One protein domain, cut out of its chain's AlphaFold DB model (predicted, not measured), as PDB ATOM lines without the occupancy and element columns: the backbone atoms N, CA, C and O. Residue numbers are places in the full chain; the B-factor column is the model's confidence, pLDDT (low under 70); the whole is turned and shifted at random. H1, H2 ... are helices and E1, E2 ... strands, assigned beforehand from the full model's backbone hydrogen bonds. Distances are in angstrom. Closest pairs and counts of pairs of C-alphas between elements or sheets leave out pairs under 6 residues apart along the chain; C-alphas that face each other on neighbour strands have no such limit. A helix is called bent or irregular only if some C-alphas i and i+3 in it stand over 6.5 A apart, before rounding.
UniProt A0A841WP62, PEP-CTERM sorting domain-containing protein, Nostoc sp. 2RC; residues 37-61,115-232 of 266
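Overview. This is residues 37 to 61 and 115 to 232 of the 266 residues of the protein "PEP-CTERM sorting domain-containing protein" of Nostoc sp. 2RC (UniProt A0A841WP62). This is a small closed barrel in which six strands, E1, E2, E7, E8, E9 and E10, run round a ring, with the long strands E1, E8, E9 and E10 strongly bent along its wall. The short strands E3 and E4 extend the wall beside E1 and E8, the small hairpin of E5 and E6 lies beside the barrel near E2, and the short helix H1 is outside it, between two long links. The 143 printed residues hold ten named strands and one named helix, in the order E1 to E9, H1, E10; the strand pairs are antiparallel and the class is mostly strand. The whole is compact, with a radius of gyration of the C-alphas of 15.3 A and spans of 50 by 37 by 25 A.

Arrangement. Start with E1, residues 37 to 51, which bends by 89 degrees at residue 48. On one side of it lie E2, residues 115 to 118, with N 51 and O 117 2.9 A apart, and E3, residues 122 to 124, with N 45 and O 124 2.8 A apart. On the other side is E10, residues 214 to 231, with N 40 and O 227 3.0 A apart. E4, residues 128 to 134, pairs with E8, residues 154 to 167, through N 129 and O 165 at 2.9 A. E5, residues 136 to 138, and E6, residues 142 to 145, are a hairpin, with N 136 and O 145 2.8 A apart. E7, residues 147 to 151, is the antiparallel neighbour of E2, with N 116 and O 149 2.9 A apart, and of E8, with N 148 and O 159 2.9 A apart. E7, E8 and E9, residues 174 to 187, form a meander, each strand the antiparallel neighbour of the one before; N 162 and O 179 are 2.9 A apart. E9 and E10 pair through N 182 and O 226 at 3.0 A. H1, residues 199 to 202, is on the barrel and outside it, over none of the strands; its closest C-alpha pair with E7 is Val 151 and Val 199, 6.0 A. H1 is too short for any O i to N i+4 pair; its 1 O i to N i+3 pair is within range.

Along the chain. Find C-alpha 37 at (-55.408, -13.063, 5.389), where E1 begins its 30.9 A. E8 measures 26.7 A and E9 31.3 A. From C-alpha 214 at (-36.552, -30.077, 28.193), E10 runs 37.3 A to C-alpha 231 at (-56.352, -7.668, 5.914).

Size, cuts and confidence. The C-alphas of Gly 172 and Pro 207 are the farthest apart, 50.5 A. Residues 62 to 114 are not printed; C-alphas 61 and 115 are 10.4 A apart across the cut. The links E9 to H1 and H1 to E10 are long. Residues 56 to 61 and residue 232 have pLDDT under 70.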
ATOM      1  N   PHE A  37     -56.767 -13.086   4.871       88.94
ATOM      2  CA  PHE A  37     -55.408 -13.063   5.389       88.94
ATOM      3  C   PHE A  37     -54.419 -13.115   4.235       88.94
ATOM      4  O   PHE A  37     -54.610 -13.878   3.286       88.94
ATOM      5  N   ILE A  38     -53.327 -12.371   4.364       93.31
ATOM      6  CA  ILE A  38     -52.104 -12.639   3.606       93.31
ATOM      7  C   ILE A  38     -51.157 -13.470   4.471       93.31
ATOM      8  O   ILE A  38     -51.202 -13.415   5.703       93.31
ATOM      9  N   THR A  39     -50.302 -14.260   3.825       96.38
ATOM     10  CA  THR A  39     -49.229 -14.993   4.507       96.38
ATOM     11  C   THR A  39     -47.895 -14.409   4.091       96.38
ATOM     12  O   THR A  39     -47.495 -14.560   2.939       96.38
ATOM     13  N   ILE A  40     -47.200 -13.782   5.034       97.12
ATOM     14  CA  ILE A  40     -45.824 -13.323   4.839       97.12
ATOM     15  C   ILE A  40     -44.897 -14.478   5.201       97.12
ATOM     16  O   ILE A  40     -45.023 -15.054   6.284       97.12
ATOM     17  N   LYS A  41     -43.979 -14.822   4.295       97.50
ATOM     18  CA  LYS A  41     -42.957 -15.852   4.506       97.50
ATOM     19  C   LYS A  41     -41.592 -15.203   4.663       97.50
ATOM     20  O   LYS A  41     -41.237 -14.296   3.924       97.50
ATOM     21  N   THR A  42     -40.828 -15.682   5.628       97.38
ATOM     22  CA  THR A  42     -39.528 -15.130   6.007       97.38
ATOM     23  C   THR A  42     -38.702 -16.203   6.720       97.38
ATOM     24  O   THR A  42     -39.087 -17.374   6.754       97.38
ATOM     25  N   THR A  43     -37.573 -15.819   7.299       97.06
ATOM     26  CA  THR A  43     -36.787 -16.627   8.236       97.06
ATOM     27  C   THR A  43     -36.822 -15.999   9.625       97.06
ATOM     28  O   THR A  43     -37.312 -14.883   9.821       97.06
ATOM     29  N   GLY A  44     -36.312 -16.708  10.621       97.00
ATOM     30  CA  GLY A  44     -36.217 -16.173  11.969       97.00
ATOM     31  C   GLY A  44     -35.364 -17.041  12.870       97.00
ATOM     32  O   GLY A  44     -34.795 -18.040  12.432       97.00
ATOM     33  N   THR A  45     -35.293 -16.661  14.133       97.69
ATOM     34  CA  THR A  45     -34.676 -17.453  15.189       97.69
ATOM     35  C   THR A  45     -35.632 -17.591  16.364       97.69
ATOM     36  O   THR A  45     -36.404 -16.680  16.672       97.69
ATOM     37  N   LEU A  46     -35.575 -18.749  17.016       97.44
ATOM     38  CA  LEU A  46     -36.257 -19.015  18.274       97.44
ATOM     39  C   LEU A  46     -35.240 -19.156  19.401       97.44
ATOM     40  O   LEU A  46     -34.215 -19.822  19.264       97.44
ATOM     41  N   SER A  47     -35.562 -18.551  20.535       98.06
ATOM     42  CA  SER A  47     -34.873 -18.769  21.805       98.06
ATOM     43  C   SER A  47     -35.887 -19.075  22.903       98.06
ATOM     44  O   SER A  47     -37.081 -18.814  22.742       98.06
ATOM     45  N   GLY A  48     -35.414 -19.626  24.016       97.44
ATOM     46  CA  GLY A  48     -36.243 -20.006  25.162       97.44
ATOM     47  C   GLY A  48     -36.026 -21.462  25.543       97.44
ATOM     48  O   GLY A  48     -35.104 -22.111  25.060       97.44
ATOM     49  N   THR A  49     -36.874 -21.993  26.409       97.44
ATOM     50  CA  THR A  49     -36.808 -23.382  26.860       97.44
ATOM     51  C   THR A  49     -38.047 -24.109  26.367       97.44
ATOM     52  O   THR A  49     -39.167 -23.726  26.700       97.44
ATOM     53  N   ILE A  50     -37.843 -25.152  25.563       95.44
ATOM     54  CA  ILE A  50     -38.913 -26.070  25.183       95.44
ATOM     55  C   ILE A  50     -38.966 -27.221  26.173       95.44
ATOM     56  O   ILE A  50     -37.928 -27.730  26.590       95.44
ATOM     57  N   GLU A  51     -40.166 -27.654  26.519       93.19
ATOM     58  CA  GLU A  51     -40.393 -28.784  27.410       93.19
ATOM     59  C   GLU A  51     -41.609 -29.601  26.986       93.19
ATOM     60  O   GLU A  51     -42.495 -29.123  26.265       93.19
ATOM     61  N   LEU A  52     -41.641 -30.860  27.425       90.50
ATOM     62  CA  LEU A  52     -42.801 -31.719  27.234       90.50
ATOM     63  C   LEU A  52     -43.994 -31.139  28.009       90.50
ATOM     64  O   LEU A  52     -43.878 -30.888  29.210       90.50
ATOM     65  N   PRO A  53     -45.159 -30.942  27.369       87.62
ATOM     66  CA  PRO A  53     -46.323 -30.412  28.059       87.62
ATOM     67  C   PRO A  53     -46.793 -31.395  29.139       87.62
ATOM     68  O   PRO A  53     -47.154 -32.531  28.842       87.62
ATOM     69  N   ALA A  54     -46.837 -30.936  30.395       75.75
ATOM     70  CA  ALA A  54     -47.164 -31.761  31.567       75.75
ATOM     71  C   ALA A  54     -48.543 -32.445  31.498       75.75
ATOM     72  O   ALA A  54     -48.784 -33.446  32.169       75.75
ATOM     73  N   ASN A  55     -49.458 -31.904  30.693       73.31
ATOM     74  CA  ASN A  55     -50.804 -32.425  30.484       73.31
ATOM     75  C   ASN A  55     -50.921 -33.405  29.303       73.31
ATOM     76  O   ASN A  55     -52.033 -33.842  29.005       73.31
ATOM     77  N   ASN A  56     -49.823 -33.754  28.623       65.38
ATOM     78  CA  ASN A  56     -49.865 -34.628  27.455       65.38
ATOM     79  C   ASN A  56     -49.100 -35.948  27.675       65.38
ATOM     80  O   ASN A  56     -47.882 -35.986  27.506       65.38
ATOM     81  N   PRO A  57     -49.797 -37.060  27.974       52.53
ATOM     82  CA  PRO A  57     -49.176 -38.383  28.004       52.53
ATOM     83  C   PRO A  57     -48.920 -38.958  26.598       52.53
ATOM     84  O   PRO A  57     -48.280 -40.000  26.470       52.53
ATOM     85  N   ASN A  58     -49.421 -38.312  25.537       56.91
ATOM     86  CA  ASN A  58     -49.374 -38.827  24.176       56.91
ATOM     87  C   ASN A  58     -48.329 -38.070  23.353       56.91
ATOM     88  O   ASN A  58     -48.578 -36.993  22.797       56.91
ATOM     89  N   PHE A  59     -47.154 -38.685  23.225       69.06
ATOM     90  CA  PHE A  59     -46.266 -38.423  22.097       69.06
ATOM     91  C   PHE A  59     -47.064 -38.542  20.795       69.06
ATOM     92  O   PHE A  59     -47.999 -39.341  20.714       69.06
ATOM     93  N   ASN A  60     -46.738 -37.721  19.799       67.50
ATOM     94  CA  ASN A  60     -47.464 -37.694  18.535       67.50
ATOM     95  C   ASN A  60     -47.594 -39.128  17.984       67.50
ATOM     96  O   ASN A  60     -46.600 -39.847  17.897       67.50
ATOM     97  N   ASN A  61     -48.815 -39.534  17.613       69.00
ATOM     98  CA  ASN A  61     -49.099 -40.865  17.059       69.00
ATOM     99  C   ASN A  61     -48.411 -41.107  15.706       69.00
ATOM    100  O   ASN A  61     -48.435 -42.221  15.189       69.00
ATOM    101  N   PRO A 115     -44.288 -33.575  21.029       91.56
ATOM    102  CA  PRO A 115     -44.932 -32.296  21.263       91.56
ATOM    103  C   PRO A 115     -44.166 -31.528  22.337       91.56
ATOM    104  O   PRO A 115     -43.767 -32.098  23.352       91.56
ATOM    105  N   PHE A 116     -44.010 -30.227  22.135       93.19
ATOM    106  CA  PHE A 116     -43.387 -29.342  23.108       93.19
ATOM    107  C   PHE A 116     -44.161 -28.036  23.250       93.19
ATOM    108  O   PHE A 116     -44.889 -27.595  22.351       93.19
ATOM    109  N   VAL A 117     -43.946 -27.393  24.389       95.56
ATOM    110  CA  VAL A 117     -44.357 -26.023  24.680       95.56
ATOM    111  C   VAL A 117     -43.153 -25.233  25.177       95.56
ATOM    112  O   VAL A 117     -42.185 -25.810  25.658       95.56
ATOM    113  N   SER A 118     -43.217 -23.914  25.060       97.00
ATOM    114  CA  SER A 118     -42.295 -22.983  25.710       97.00
ATOM    115  C   SER A 118     -43.097 -21.916  26.438       97.00
ATOM    116  O   SER A 118     -44.168 -21.523  25.971       97.00
ATOM    117  N   PHE A 119     -42.562 -21.429  27.553       97.19
ATOM    118  CA  PHE A 119     -43.169 -20.384  28.393       97.19
ATOM    119  C   PHE A 119     -42.393 -19.064  28.372       97.19
ATOM    120  O   PHE A 119     -42.906 -18.031  28.782       97.19
ATOM    121  N   ASN A 120     -41.152 -19.097  27.899       97.94
ATOM    122  CA  ASN A 120     -40.221 -17.968  27.845       97.94
ATOM    123  C   ASN A 120     -39.678 -17.782  26.421       97.94
ATOM    124  O   ASN A 120     -38.516 -17.434  26.215       97.94
ATOM    125  N   GLY A 121     -40.510 -18.099  25.432       97.56
ATOM    126  CA  GLY A 121     -40.110 -18.109  24.041       97.56
ATOM    127  C   GLY A 121     -39.892 -16.711  23.487       97.56
ATOM    128  O   GLY A 121     -40.724 -15.828  23.676       97.56
ATOM    129  N   VAL A 122     -38.815 -16.546  22.729       98.06
ATOM    130  CA  VAL A 122     -38.497 -15.316  22.005       98.06
ATOM    131  C   VAL A 122     -38.389 -15.647  20.525       98.06
ATOM    132  O   VAL A 122     -37.629 -16.535  20.142       98.06
ATOM    133  N   LEU A 123     -39.156 -14.931  19.704       98.38
ATOM    134  CA  LEU A 123     -39.099 -15.007  18.249       98.38
ATOM    135  C   LEU A 123     -38.451 -13.737  17.710       98.38
ATOM    136  O   LEU A 123     -38.889 -12.631  18.019       98.38
ATOM    137  N   THR A 124     -37.442 -13.896  16.864       98.06
ATOM    138  CA  THR A 124     -36.818 -12.788  16.140       98.06
ATOM    139  C   THR A 124     -36.872 -13.071  14.650       98.06
ATOM    140  O   THR A 124     -36.665 -14.198  14.211       98.06
ATOM    141  N   SER A 125     -37.173 -12.055  13.850       98.25
ATOM    142  CA  SER A 125     -37.191 -12.160  12.393       98.25
ATOM    143  C   SER A 125     -36.998 -10.773  11.778       98.25
ATOM    144  O   SER A 125     -37.458  -9.800  12.375       98.25
ATOM    145  N   PRO A 126     -36.376 -10.650  10.590       97.81
ATOM    146  CA  PRO A 126     -36.163  -9.355   9.936       97.81
ATOM    147  C   PRO A 126     -37.445  -8.560   9.653       97.81
ATOM    148  O   PRO A 126     -37.391  -7.346   9.486       97.81
ATOM    149  N   VAL A 127     -38.594  -9.238   9.574       97.94
ATOM    150  CA  VAL A 127     -39.895  -8.608   9.293       97.94
ATOM    151  C   VAL A 127     -40.675  -8.254  10.557       97.94
ATOM    152  O   VAL A 127     -41.742  -7.655  10.449       97.94
ATOM    153  N   LEU A 128     -40.182  -8.638  11.736       98.25
ATOM    154  CA  LEU A 128     -40.823  -8.396  13.025       98.25
ATOM    155  C   LEU A 128     -40.113  -7.252  13.750       98.25
ATOM    156  O   LEU A 128     -38.888  -7.228  13.836       98.25
ATOM    157  N   ALA A 129     -40.885  -6.318  14.293       97.94
ATOM    158  CA  ALA A 129     -40.368  -5.220  15.100       97.94
ATOM    159  C   ALA A 129     -41.315  -4.886  16.259       97.94
ATOM    160  O   ALA A 129     -42.506  -5.212  16.205       97.94
ATOM    161  N   ASP A 130     -40.769  -4.232  17.286       96.75
ATOM    162  CA  ASP A 130     -41.512  -3.596  18.382       96.75
ATOM    163  C   ASP A 130     -42.561  -4.507  19.040       96.75
ATOM    164  O   ASP A 130     -43.717  -4.120  19.229       96.75
ATOM    165  N   GLY A 131     -42.187  -5.754  19.329       96.44
ATOM    166  CA  GLY A 131     -43.136  -6.744  19.815       96.44
ATOM    167  C   GLY A 131     -42.517  -7.993  20.414       96.44
ATOM    168  O   GLY A 131     -41.299  -8.162  20.462       96.44
ATOM    169  N   GLU A 132     -43.400  -8.873  20.870       98.00
ATOM    170  CA  GLU A 132     -43.053 -10.106  21.571       98.00
ATOM    171  C   GLU A 132     -44.102 -11.203  21.350       98.00
ATOM    172  O   GLU A 132     -45.205 -10.969  20.836       98.00
ATOM    173  N   LEU A 133     -43.754 -12.430  21.744       98.38
ATOM    174  CA  LEU A 133     -44.708 -13.530  21.745       98.38
ATOM    175  C   LEU A 133     -45.732 -13.343  22.866       98.38
ATOM    176  O   LEU A 133     -45.393 -13.182  24.033       98.38
ATOM    177  N   THR A 134     -47.008 -13.404  22.502       97.62
ATOM    178  CA  THR A 134     -48.134 -13.275  23.421       97.62
ATOM    179  C   THR A 134     -48.477 -14.633  24.033       97.62
ATOM    180  O   THR A 134     -48.764 -15.577  23.288       97.62
ATOM    181  N   PRO A 135     -48.500 -14.750  25.373       97.75
ATOM    182  CA  PRO A 135     -48.883 -15.986  26.034       97.75
ATOM    183  C   PRO A 135     -50.321 -16.411  25.707       97.75
ATOM    184  O   PRO A 135     -51.243 -15.596  25.665       97.75
ATOM    185  N   PHE A 136     -50.535 -17.712  25.542       95.88
ATOM    186  CA  PHE A 136     -51.843 -18.326  25.337       95.88
ATOM    187  C   PHE A 136     -52.004 -19.589  26.194       95.88
ATOM    188  O   PHE A 136     -51.112 -19.987  26.947       95.88
ATOM    189  N   LYS A 137     -53.187 -20.211  26.119       94.81
ATOM    190  CA  LYS A 137     -53.455 -21.507  26.753       94.81
ATOM    191  C   LYS A 137     -53.237 -22.639  25.755       94.81
ATOM    192  O   LYS A 137     -54.054 -22.810  24.845       94.81
ATOM    193  N   TYR A 138     -52.191 -23.438  25.937       91.88
ATOM    194  CA  TYR A 138     -51.999 -24.666  25.167       91.88
ATOM    195  C   TYR A 138     -53.145 -25.644  25.458       91.88
ATOM    196  O   TYR A 138     -53.431 -25.969  26.614       91.88
ATOM    197  N   GLN A 139     -53.855 -26.042  24.395       89.00
ATOM    198  CA  GLN A 139     -55.052 -26.898  24.444       89.00
ATOM    199  C   GLN A 139     -56.121 -26.435  25.457       89.00
ATOM    200  O   GLN A 139     -56.862 -27.240  26.014       89.00
ATOM    201  N   GLY A 140     -56.195 -25.128  25.739       88.81
ATOM    202  CA  GLY A 140     -57.131 -24.564  26.719       88.81
ATOM    203  C   GLY A 140     -56.791 -24.842  28.190       88.81
ATOM    204  O   GLY A 140     -57.505 -24.352  29.064       88.81
ATOM    205  N   GLN A 141     -55.705 -25.566  28.479       88.81
ATOM    206  CA  GLN A 141     -55.378 -26.057  29.822       88.81
ATOM    207  C   GLN A 141     -54.115 -25.414  30.398       88.81
ATOM    208  O   GLN A 141     -54.141 -24.897  31.512       88.81
ATOM    209  N   LEU A 142     -53.020 -25.412  29.638       91.25
ATOM    210  CA  LEU A 142     -51.711 -24.989  30.127       91.25
ATOM    211  C   LEU A 142     -51.486 -23.512  29.778       91.25
ATOM    212  O   LEU A 142     -51.243 -23.163  28.625       91.25
ATOM    213  N   ALA A 143     -51.684 -22.634  30.762       94.44
ATOM    214  CA  ALA A 143     -51.579 -21.185  30.593       94.44
ATOM    215  C   ALA A 143     -50.122 -20.708  30.601       94.44
ATOM    216  O   ALA A 143     -49.279 -21.298  31.269       94.44
ATOM    217  N   GLY A 144     -49.848 -19.605  29.903       95.62
ATOM    218  CA  GLY A 144     -48.513 -19.006  29.851       95.62
ATOM    219  C   GLY A 144     -47.647 -19.518  28.700       95.62
ATOM    220  O   GLY A 144     -46.521 -19.061  28.548       95.62
ATOM    221  N   THR A 145     -48.153 -20.436  27.871       96.88
ATOM    222  CA  THR A 145     -47.424 -20.924  26.698       96.88
ATOM    223  C   THR A 145     -47.206 -19.782  25.711       96.88
ATOM    224  O   THR A 145     -48.166 -19.181  25.241       96.88
ATOM    225  N   THR A 146     -45.955 -19.489  25.369       97.69
ATOM    226  CA  THR A 146     -45.586 -18.484  24.363       97.69
ATOM    227  C   THR A 146     -45.547 -19.085  22.967       97.69
ATOM    228  O   THR A 146     -45.939 -18.433  22.005       97.69
ATOM    229  N   PHE A 147     -45.107 -20.340  22.839       97.31
ATOM    230  CA  PHE A 147     -45.190 -21.096  21.592       97.31
ATOM    231  C   PHE A 147     -45.326 -22.597  21.838       97.31
ATOM    232  O   PHE A 147     -44.913 -23.110  22.877       97.31
ATOM    233  N   GLN A 148     -45.888 -23.302  20.859       95.44
ATOM    234  CA  GLN A 148     -45.969 -24.761  20.831       95.44
ATOM    235  C   GLN A 148     -45.439 -25.318  19.512       95.44
ATOM    236  O   GLN A 148     -45.445 -24.639  18.477       95.44
ATOM    237  N   GLY A 149     -45.071 -26.590  19.532       94.25
ATOM    238  CA  GLY A 149     -44.613 -27.284  18.344       94.25
ATOM    239  C   GLY A 149     -44.501 -28.787  18.518       94.25
ATOM    240  O   GLY A 149     -44.978 -29.351  19.504       94.25
ATOM    241  N   VAL A 150     -43.907 -29.428  17.517       92.88
ATOM    242  CA  VAL A 150     -43.605 -30.860  17.512       92.88
ATOM    243  C   VAL A 150     -42.227 -31.075  16.893       92.88
ATOM    244  O   VAL A 150     -41.904 -30.476  15.873       92.88
ATOM    245  N   VAL A 151     -41.426 -31.955  17.482       90.88
ATOM    246  CA  VAL A 151     -40.179 -32.439  16.887       90.88
ATOM    247  C   VAL A 151     -40.408 -33.814  16.257       90.88
ATOM    248  O   VAL A 151     -40.861 -34.729  16.940       90.88
ATOM    249  N   GLN A 152     -40.129 -33.953  14.961       87.88
ATOM    250  CA  GLN A 152     -40.204 -35.209  14.192       87.88
ATOM    251  C   GLN A 152     -39.005 -35.308  13.233       87.88
ATOM    252  O   GLN A 152     -37.869 -35.129  13.668       87.88
ATOM    253  N   ASP A 153     -39.254 -35.543  11.935       85.31
ATOM    254  CA  ASP A 153     -38.279 -35.343  10.859       85.31
ATOM    255  C   ASP A 153     -37.724 -33.908  10.877       85.31
ATOM    256  O   ASP A 153     -36.540 -33.670  10.665       85.31
ATOM    257  N   GLU A 154     -38.580 -32.948  11.228       90.06
ATOM    258  CA  GLU A 154     -38.262 -31.526  11.299       90.06
ATOM    259  C   GLU A 154     -38.721 -30.932  12.636       90.06
ATOM    260  O   GLU A 154     -39.709 -31.379  13.240       90.06
ATOM    261  N   PHE A 155     -38.026 -29.889  13.088       94.06
ATOM    262  CA  PHE A 155     -38.511 -29.030  14.161       94.06
ATOM    263  C   PHE A 155     -39.691 -28.204  13.646       94.06
ATOM    264  O   PHE A 155     -39.505 -27.290  12.848       94.06
ATOM    265  N   ASN A 156     -40.906 -28.499  14.102       94.38
ATOM    266  CA  ASN A 156     -42.104 -27.779  13.689       94.38
ATOM    267  C   ASN A 156     -42.533 -26.807  14.783       94.38
ATOM    268  O   ASN A 156     -43.031 -27.209  15.833       94.38
ATOM    269  N   PHE A 157     -42.400 -25.514  14.509       93.19
ATOM    270  CA  PHE A 157     -42.976 -24.444  15.305       93.19
ATOM    271  C   PHE A 157     -44.431 -24.222  14.850       93.19
ATOM    272  O   PHE A 157     -44.711 -23.498  13.903       93.19
ATOM    273  N   ILE A 158     -45.383 -24.896  15.495       94.62
ATOM    274  CA  ILE A 158     -46.753 -25.022  14.968       94.62
ATOM    275  C   ILE A 158     -47.594 -23.775  15.224       94.62
ATOM    276  O   ILE A 158     -48.450 -23.437  14.406       94.62
ATOM    277  N   LYS A 159     -47.422 -23.132  16.382       95.88
ATOM    278  CA  LYS A 159     -48.275 -22.006  16.764       95.88
ATOM    279  C   LYS A 159     -47.632 -21.122  17.823       95.88
ATOM    280  O   LYS A 159     -47.270 -21.597  18.901       95.88
ATOM    281  N   ALA A 160     -47.601 -19.826  17.543       97.94
ATOM    282  CA  ALA A 160     -47.544 -18.755  18.528       97.94
ATOM    283  C   ALA A 160     -48.374 -17.565  18.052       97.94
ATOM    284  O   ALA A 160     -48.865 -17.531  16.920       97.94
ATOM    285  N   PHE A 161     -48.476 -16.569  18.920       98.25
ATOM    286  CA  PHE A 161     -49.012 -15.264  18.581       98.25
ATOM    287  C   PHE A 161     -47.933 -14.221  18.807       98.25
ATOM    288  O   PHE A 161     -47.341 -14.190  19.878       98.25
ATOM    289  N   TYR A 162     -47.668 -13.381  17.816       98.44
ATOM    290  CA  TYR A 162     -46.756 -12.248  17.938       98.44
ATOM    291  C   TYR A 162     -47.570 -10.961  17.998       98.44
ATOM    292  O   TYR A 162     -48.353 -10.709  17.084       98.44
ATOM    293  N   THR A 163     -47.388 -10.151  19.040       98.25
ATOM    294  CA  THR A 163     -48.008  -8.824  19.139       98.25
ATOM    295  C   THR A 163     -46.944  -7.763  18.933       98.25
ATOM    296  O   THR A 163     -46.017  -7.661  19.730       98.25
ATOM    297  N   GLY A 164     -47.078  -6.985  17.863       97.56
ATOM    298  CA  GLY A 164     -46.094  -5.989  17.457       97.56
ATOM    299  C   GLY A 164     -46.328  -5.520  16.027       97.56
ATOM    300  O   GLY A 164     -47.465  -5.492  15.546       97.56
ATOM    301  N   LYS A 165     -45.240  -5.178  15.340       98.00
ATOM    302  CA  LYS A 165     -45.236  -4.753  13.941       98.00
ATOM    303  C   LYS A 165     -44.688  -5.853  13.031       98.00
ATOM    304  O   LYS A 165     -43.637  -6.422  13.311       98.00
ATOM    305  N   VAL A 166     -45.372  -6.108  11.918       97.88
ATOM    306  CA  VAL A 166     -44.930  -6.989  10.825       97.88
ATOM    307  C   VAL A 166     -44.761  -6.154   9.563       97.88
ATOM    308  O   VAL A 166     -45.667  -5.402   9.221       97.88
ATOM    309  N   THR A 167     -43.642  -6.275   8.854       97.12
ATOM    310  CA  THR A 167     -43.425  -5.606   7.559       97.12
ATOM    311  C   THR A 167     -43.333  -6.633   6.444       97.12
ATOM    312  O   THR A 167     -42.454  -7.484   6.456       97.12
ATOM    313  N   ASP A 168     -44.236  -6.549   5.476       96.00
ATOM    314  CA  ASP A 168     -44.185  -7.371   4.274       96.00
ATOM    315  C   ASP A 168     -42.949  -6.985   3.438       96.00
ATOM    316  O   ASP A 168     -42.858  -5.832   3.005       96.00
ATOM    317  N   PRO A 169     -41.986  -7.900   3.224       94.62
ATOM    318  CA  PRO A 169     -40.771  -7.597   2.475       94.62
ATOM    319  C   PRO A 169     -41.038  -7.372   0.982       94.62
ATOM    320  O   PRO A 169     -40.265  -6.659   0.344       94.62
ATOM    321  N   ASP A 170     -42.122  -7.929   0.435       93.88
ATOM    322  CA  ASP A 170     -42.439  -7.833  -0.991       93.88
ATOM    323  C   ASP A 170     -43.084  -6.482  -1.323       93.88
ATOM    324  O   ASP A 170     -42.836  -5.903  -2.382       93.88
ATOM    325  N   THR A 171     -43.909  -5.955  -0.413       94.00
ATOM    326  CA  THR A 171     -44.658  -4.705  -0.633       94.00
ATOM    327  C   THR A 171     -44.156  -3.516   0.183       94.00
ATOM    328  O   THR A 171     -44.554  -2.380  -0.084       94.00
ATOM    329  N   GLY A 172     -43.322  -3.745   1.201       93.81
ATOM    330  CA  GLY A 172     -42.875  -2.733   2.163       93.81
ATOM    331  C   GLY A 172     -43.966  -2.249   3.127       93.81
ATOM    332  O   GLY A 172     -43.719  -1.348   3.929       93.81
ATOM    333  N   LYS A 173     -45.181  -2.810   3.065       93.88
ATOM    334  CA  LYS A 173     -46.295  -2.420   3.939       93.88
ATOM    335  C   LYS A 173     -46.084  -2.966   5.345       93.88
ATOM    336  O   LYS A 173     -45.708  -4.121   5.520       93.88
ATOM    337  N   SER A 174     -46.381  -2.148   6.352       95.19
ATOM    338  CA  SER A 174     -46.335  -2.567   7.752       95.19
ATOM    339  C   SER A 174     -47.726  -2.727   8.356       95.19
ATOM    340  O   SER A 174     -48.631  -1.940   8.083       95.19
ATOM    341  N   TYR A 175     -47.854  -3.706   9.242       95.31
ATOM    342  CA  TYR A 175     -49.078  -4.087   9.930       95.31
ATOM    343  C   TYR A 175     -48.801  -4.125  11.431       95.31
ATOM    344  O   TYR A 175     -47.867  -4.794  11.867       95.31
ATOM    345  N   GLN A 176     -49.605  -3.417  12.221       96.25
ATOM    346  CA  GLN A 176     -49.541  -3.451  13.682       96.25
ATOM    347  C   GLN A 176     -50.695  -4.304  14.210       96.25
ATOM    348  O   GLN A 176     -51.835  -4.118  13.787       96.25
ATOM    349  N   GLY A 177     -50.421  -5.210  15.144       95.06
ATOM    350  CA  GLY A 177     -51.460  -6.030  15.761       95.06
ATOM    351  C   GLY A 177     -50.917  -7.310  16.374       95.06
ATOM    352  O   GLY A 177     -49.731  -7.402  16.683       95.06
ATOM    353  N   THR A 178     -51.806  -8.289  16.539       96.44
ATOM    354  CA  THR A 178     -51.467  -9.643  16.976       96.44
ATOM    355  C   THR A 178     -51.633 -10.602  15.804       96.44
ATOM    356  O   THR A 178     -52.702 -10.669  15.197       96.44
ATOM    357  N   PHE A 179     -50.586 -11.360  15.501       97.00
ATOM    358  CA  PHE A 179     -50.506 -12.226  14.331       97.00
ATOM    359  C   PHE A 179     -50.244 -13.663  14.751       97.00
ATOM    360  O   PHE A 179     -49.402 -13.916  15.612       97.00
ATOM    361  N   GLU A 180     -50.937 -14.615  14.131       97.62
ATOM    362  CA  GLU A 180     -50.572 -16.023  14.269       97.62
ATOM    363  C   GLU A 180     -49.306 -16.289  13.453       97.62
ATOM    364  O   GLU A 180     -49.242 -15.965  12.262       97.62
ATOM    365  N   VAL A 181     -48.306 -16.884  14.100       98.06
ATOM    366  CA  VAL A 181     -47.016 -17.210  13.490       98.06
ATOM    367  C   VAL A 181     -46.701 -18.688  13.688       98.06
ATOM    368  O   VAL A 181     -47.030 -19.274  14.722       98.06
ATOM    369  N   TYR A 182     -46.114 -19.299  12.665       98.06
ATOM    370  CA  TYR A 182     -45.743 -20.714  12.616       98.06
ATOM    371  C   TYR A 182     -44.567 -20.898  11.656       98.06
ATOM    372  O   TYR A 182     -44.303 -20.035  10.825       98.06
ATOM    373  N   GLY A 183     -43.830 -21.992  11.751       97.12
ATOM    374  CA  GLY A 183     -42.618 -22.192  10.973       97.12
ATOM    375  C   GLY A 183     -41.987 -23.554  11.199       97.12
ATOM    376  O   GLY A 183     -42.534 -24.400  11.908       97.12
ATOM    377  N   TYR A 184     -40.822 -23.755  10.601       96.56
ATOM    378  CA  TYR A 184     -40.082 -25.000  10.719       96.56
ATOM    379  C   TYR A 184     -38.566 -24.800  10.587       96.56
ATOM    380  O   TYR A 184     -38.096 -23.820   9.998       96.56
ATOM    381  N   GLY A 185     -37.816 -25.707  11.211       95.75
ATOM    382  CA  GLY A 185     -36.357 -25.808  11.154       95.75
ATOM    383  C   GLY A 185     -35.865 -26.560   9.919       95.75
ATOM    384  O   GLY A 185     -36.591 -26.725   8.953       95.75
ATOM    385  N   GLU A 186     -34.614 -27.004   9.935       93.25
ATOM    386  CA  GLU A 186     -34.108 -27.944   8.926       93.25
ATOM    387  C   GLU A 186     -34.503 -29.374   9.313       93.25
ATOM    388  O   GLU A 186     -34.661 -29.681  10.501       93.25
ATOM    389  N   ARG A 187     -34.638 -30.271   8.333       91.81
ATOM    390  CA  ARG A 187     -34.874 -31.690   8.627       91.81
ATOM    391  C   ARG A 187     -33.626 -32.316   9.217       91.81
ATOM    392  O   ARG A 187     -32.523 -31.938   8.830       91.81
ATOM    393  N   TYR A 188     -33.760 -33.330  10.073       89.62
ATOM    394  CA  TYR A 188     -32.588 -33.998  10.659       89.62
ATOM    395  C   TYR A 188     -31.653 -34.586   9.591       89.62
ATOM    396  O   TYR A 188     -30.450 -34.711   9.842       89.62
ATOM    397  N   SER A 189     -32.222 -34.943   8.432       88.19
ATOM    398  CA  SER A 189     -31.544 -35.511   7.266       88.19
ATOM    399  C   SER A 189     -30.778 -34.489   6.433       88.19
ATOM    400  O   SER A 189     -29.822 -34.857   5.745       88.19
ATOM    401  N   ASP A 190     -31.131 -33.207   6.542       91.25
ATOM    402  CA  ASP A 190     -30.408 -32.126   5.894       91.25
ATOM    403  C   ASP A 190     -29.042 -31.918   6.566       91.25
ATOM    404  O   ASP A 190     -28.850 -32.153   7.764       91.25
ATOM    405  N   ARG A 191     -28.074 -31.393   5.805       88.00
ATOM    406  CA  ARG A 191     -26.721 -31.073   6.302       88.00
ATOM    407  C   ARG A 191     -26.747 -30.208   7.571       88.00
ATOM    408  O   ARG A 191     -25.930 -30.404   8.467       88.00
ATOM    409  N   ASN A 192     -27.697 -29.278   7.641       89.06
ATOM    410  CA  ASN A 192     -27.889 -28.351   8.756       89.06
ATOM    411  C   ASN A 192     -28.943 -28.835   9.770       89.06
ATOM    412  O   ASN A 192     -29.330 -28.082  10.660       89.06
ATOM    413  N   GLY A 193     -29.377 -30.095   9.687       86.94
ATOM    414  CA  GLY A 193     -30.426 -30.682  10.521       86.94
ATOM    415  C   GLY A 193     -30.134 -30.778  12.017       86.94
ATOM    416  O   GLY A 193     -30.982 -31.234  12.766       86.94
ATOM    417  N   SER A 194     -28.937 -30.387  12.465       85.62
ATOM    418  CA  SER A 194     -28.585 -30.272  13.893       85.62
ATOM    419  C   SER A 194     -28.779 -28.870  14.464       85.62
ATOM    420  O   SER A 194     -28.612 -28.676  15.663       85.62
ATOM    421  N   LEU A 195     -29.099 -27.873  13.632       90.88
ATOM    422  CA  LEU A 195     -29.265 -26.497  14.106       90.88
ATOM    423  C   LEU A 195     -30.570 -26.297  14.882       90.88
ATOM    424  O   LEU A 195     -30.688 -25.333  15.635       90.88
ATOM    425  N   THR A 196     -31.532 -27.202  14.709       93.19
ATOM    426  CA  THR A 196     -32.789 -27.248  15.453       93.19
ATOM    427  C   THR A 196     -32.945 -28.603  16.140       93.19
ATOM    428  O   THR A 196     -32.462 -29.589  15.586       93.19
ATOM    429  N   PRO A 197     -33.644 -28.685  17.288       93.00
ATOM    430  CA  PRO A 197     -33.896 -29.963  17.941       93.00
ATOM    431  C   PRO A 197     -34.581 -30.980  17.026       93.00
ATOM    432  O   PRO A 197     -35.472 -30.642  16.246       93.00
ATOM    433  N   THR A 198     -34.200 -32.236  17.195       91.62
ATOM    434  CA  THR A 198     -34.653 -33.412  16.451       91.62
ATOM    435  C   THR A 198     -35.092 -34.511  17.418       91.62
ATOM    436  O   THR A 198     -34.918 -34.406  18.633       91.62
ATOM    437  N   VAL A 199     -35.674 -35.591  16.893       89.56
ATOM    438  CA  VAL A 199     -36.056 -36.759  17.707       89.56
ATOM    439  C   VAL A 199     -34.866 -37.391  18.445       89.56
ATOM    440  O   VAL A 199     -35.053 -37.989  19.503       89.56
ATOM    441  N   PHE A 200     -33.642 -37.198  17.943       91.31
ATOM    442  CA  PHE A 200     -32.411 -37.662  18.585       91.31
ATOM    443  C   PHE A 200     -32.121 -36.920  19.892       91.31
ATOM    444  O   PHE A 200     -31.718 -37.541  20.872       91.31
ATOM    445  N   ASP A 201     -32.378 -35.610  19.934       91.25
ATOM    446  CA  ASP A 201     -32.124 -34.769  21.113       91.25
ATOM    447  C   ASP A 201     -33.056 -35.108  22.281       91.25
ATOM    448  O   ASP A 201     -32.730 -34.853  23.437       91.25
ATOM    449  N   PHE A 202     -34.212 -35.702  21.983       88.94
ATOM    450  CA  PHE A 202     -35.165 -36.191  22.977       88.94
ATOM    451  C   PHE A 202     -35.004 -37.683  23.287       88.94
ATOM    452  O   PHE A 202     -35.577 -38.142  24.273       88.94
ATOM    453  N   GLN A 203     -34.242 -38.427  22.476       89.62
ATOM    454  CA  GLN A 203     -34.092 -39.886  22.567       89.62
ATOM    455  C   GLN A 203     -35.455 -40.598  22.558       89.62
ATOM    456  O   GLN A 203     -35.836 -41.292  23.500       89.62
ATOM    457  N   SER A 204     -36.254 -40.328  21.519       88.62
ATOM    458  CA  SER A 204     -37.644 -40.798  21.416       88.62
ATOM    459  C   SER A 204     -37.837 -42.106  20.645       88.62
ATOM    460  O   SER A 204     -38.943 -42.384  20.158       88.62
ATOM    461  N   ASP A 205     -36.775 -42.893  20.504       91.56
ATOM    462  CA  ASP A 205     -36.789 -44.192  19.839       91.56
ATOM    463  C   ASP A 205     -37.714 -45.188  20.551       91.56
ATOM    464  O   ASP A 205     -37.775 -45.265  21.778       91.56
ATOM    465  N   ILE A 206     -38.465 -45.953  19.761       90.38
ATOM    466  CA  ILE A 206     -39.489 -46.911  20.200       90.38
ATOM    467  C   ILE A 206     -38.842 -48.292  20.381       90.38
ATOM    468  O   ILE A 206     -38.134 -48.726  19.473       90.38
ATOM    469  N   PRO A 207     -39.115 -49.033  21.479       89.44
ATOM    470  CA  PRO A 207     -40.187 -48.848  22.472       89.44
ATOM    471  C   PRO A 207     -39.849 -47.945  23.668       89.44
ATOM    472  O   PRO A 207     -40.613 -47.915  24.634       89.44
ATOM    473  N   GLY A 208     -38.732 -47.222  23.625       82.88
ATOM    474  CA  GLY A 208     -38.348 -46.266  24.656       82.88
ATOM    475  C   GLY A 208     -39.327 -45.101  24.834       82.88
ATOM    476  O   GLY A 208     -40.374 -44.979  24.192       82.88
ATOM    477  N   SER A 209     -38.986 -44.237  25.783       80.75
ATOM    478  CA  SER A 209     -39.652 -42.959  26.023       80.75
ATOM    479  C   SER A 209     -38.585 -41.873  26.113       80.75
ATOM    480  O   SER A 209     -37.482 -42.183  26.566       80.75
ATOM    481  N   PRO A 210     -38.902 -40.623  25.737       82.25
ATOM    482  CA  PRO A 210     -37.965 -39.517  25.834       82.25
ATOM    483  C   PRO A 210     -37.349 -39.413  27.222       82.25
ATOM    484  O   PRO A 210     -38.056 -39.229  28.215       82.25
ATOM    485  N   SER A 211     -36.030 -39.548  27.279       81.56
ATOM    486  CA  SER A 211     -35.249 -39.418  28.510       81.56
ATOM    487  C   SER A 211     -34.988 -37.949  28.851       81.56
ATOM    488  O   SER A 211     -34.852 -37.588  30.020       81.56
ATOM    489  N   ILE A 212     -34.961 -37.095  27.827       84.94
ATOM    490  CA  ILE A 212     -34.795 -35.651  27.941       84.94
ATOM    491  C   ILE A 212     -36.169 -35.005  27.800       84.94
ATOM    492  O   ILE A 212     -36.862 -35.194  26.805       84.94
ATOM    493  N   THR A 213     -36.574 -34.231  28.805       87.69
ATOM    494  CA  THR A 213     -37.909 -33.615  28.855       87.69
ATOM    495  C   THR A 213     -37.899 -32.119  28.556       87.69
ATOM    496  O   THR A 213     -38.965 -31.519  28.433       87.69
ATOM    497  N   SER A 214     -36.716 -31.508  28.449       92.50
ATOM    498  CA  SER A 214     -36.552 -30.077  28.193       92.50
ATOM    499  C   SER A 214     -35.247 -29.769  27.466       92.50
ATOM    500  O   SER A 214     -34.216 -30.359  27.789       92.50
ATOM    501  N   LEU A 215     -35.267 -28.791  26.561       94.81
ATOM    502  CA  LEU A 215     -34.097 -28.297  25.833       94.81
ATOM    503  C   LEU A 215     -34.103 -26.768  25.786       94.81
ATOM    504  O   LEU A 215     -35.147 -26.140  25.614       94.81
ATOM    505  N   THR A 216     -32.924 -26.161  25.907       96.94
ATOM    506  CA  THR A 216     -32.768 -24.710  25.740       96.94
ATOM    507  C   THR A 216     -32.412 -24.387  24.295       96.94
ATOM    508  O   THR A 216     -31.426 -24.885  23.759       96.94
ATOM    509  N   LEU A 217     -33.208 -23.519  23.680       96.75
ATOM    510  CA  LEU A 217     -32.988 -22.942  22.364       96.75
ATOM    511  C   LEU A 217     -32.230 -21.625  22.507       96.75
ATOM    512  O   LEU A 217     -32.629 -20.744  23.273       96.75
ATOM    513  N   THR A 218     -31.154 -21.478  21.740       96.56
ATOM    514  CA  THR A 218     -30.360 -20.247  21.683       96.56
ATOM    515  C   THR A 218     -30.197 -19.840  20.231       96.56
ATOM    516  O   THR A 218     -29.389 -20.421  19.513       96.56
ATOM    517  N   ASN A 219     -30.967 -18.840  19.798       96.06
ATOM    518  CA  ASN A 219     -30.982 -18.351  18.416       96.06
ATOM    519  C   ASN A 219     -31.127 -19.474  17.374       96.06
ATOM    520  O   ASN A 219     -30.533 -19.416  16.299       96.06
ATOM    521  N   THR A 220     -31.922 -20.493  17.697       96.25
ATOM    522  CA  THR A 220     -32.185 -21.651  16.845       96.25
ATOM    523  C   THR A 220     -32.831 -21.181  15.540       96.25
ATOM    524  O   THR A 220     -33.915 -20.593  15.593       96.25
ATOM    525  N   PRO A 221     -32.193 -21.383  14.373       96.75
ATOM    526  CA  PRO A 221     -32.672 -20.826  13.117       96.75
ATOM    527  C   PRO A 221     -33.903 -21.569  12.601       96.75
ATOM    528  O   PRO A 221     -33.975 -22.794  12.627       96.75
ATOM    529  N   LEU A 222     -34.855 -20.811  12.070       96.75
ATOM    530  CA  LEU A 222     -35.991 -21.321  11.315       96.75
ATOM    531  C   LEU A 222     -35.683 -21.230   9.822       96.75
ATOM    532  O   LEU A 222     -35.404 -20.144   9.305       96.75
ATOM    533  N   LYS A 223     -35.801 -22.364   9.126       95.12
ATOM    534  CA  LYS A 223     -35.739 -22.445   7.660       95.12
ATOM    535  C   LYS A 223     -36.893 -21.674   7.029       95.12
ATOM    536  O   LYS A 223     -36.725 -21.020   6.002       95.12
ATOM    537  N   ASN A 224     -38.058 -21.710   7.673       97.06
ATOM    538  CA  ASN A 224     -39.205 -20.898   7.304       97.06
ATOM    539  C   ASN A 224     -39.956 -20.399   8.537       97.06
ATOM    540  O   ASN A 224     -40.202 -21.146   9.480       97.06
ATOM    541  N   LEU A 225     -40.382 -19.147   8.474       98.31
ATOM    542  CA  LEU A 225     -41.364 -18.538   9.352       98.31
ATOM    543  C   LEU A 225     -42.484 -17.967   8.478       98.31
ATOM    544  O   LEU A 225     -42.233 -17.276   7.493       98.31
ATOM    545  N   SER A 226     -43.719 -18.259   8.849       98.38
ATOM    546  CA  SER A 226     -44.941 -17.818   8.197       98.38
ATOM    547  C   SER A 226     -45.790 -17.025   9.185       98.38
ATOM    548  O   SER A 226     -45.991 -17.438  10.327       98.38
ATOM    549  N   ILE A 227     -46.292 -15.878   8.738       98.19
ATOM    550  CA  ILE A 227     -47.055 -14.926   9.550       98.19
ATOM    551  C   ILE A 227     -48.394 -14.685   8.860       98.19
ATOM    552  O   ILE A 227     -48.428 -14.233   7.714       98.19
ATOM    553  N   LYS A 228     -49.501 -14.979   9.549       97.19
ATOM    554  CA  LYS A 228     -50.854 -14.674   9.064       97.19
ATOM    555  C   LYS A 228     -51.215 -13.249   9.446       97.19
ATOM    556  O   LYS A 228     -51.427 -12.953  10.622       97.19
ATOM    557  N   VAL A 229     -51.323 -12.386   8.445       93.81
ATOM    558  CA  VAL A 229     -51.720 -10.989   8.620       93.81
ATOM    559  C   VAL A 229     -53.169 -10.824   8.171       93.81
ATOM    560  O   VAL A 229     -53.446 -11.025   6.986       93.81
ATOM    561  N   PRO A 230     -54.103 -10.480   9.077       87.94
ATOM    562  CA  PRO A 230     -55.459 -10.137   8.680       87.94
ATOM    563  C   PRO A 230     -55.436  -8.849   7.862       87.94
ATOM    564  O   PRO A 230     -54.816  -7.861   8.259       87.94
ATOM    565  N   ILE A 231     -56.128  -8.857   6.731       82.06
ATOM    566  CA  ILE A 231     -56.352  -7.668   5.914       82.06
ATOM    567  C   ILE A 231     -57.841  -7.313   5.940       82.06
ATOM    568  O   ILE A 231     -58.684  -8.214   6.013       82.06
ATOM    569  N   PRO A 232     -58.193  -6.014   5.908       67.31
ATOM    570  CA  PRO A 232     -59.577  -5.608   5.721       67.31
ATOM    571  C   PRO A 232     -60.135  -6.261   4.457       67.31
ATOM    572  O   PRO A 232     -59.484  -6.250   3.413       67.31
TER     573      PRO A 232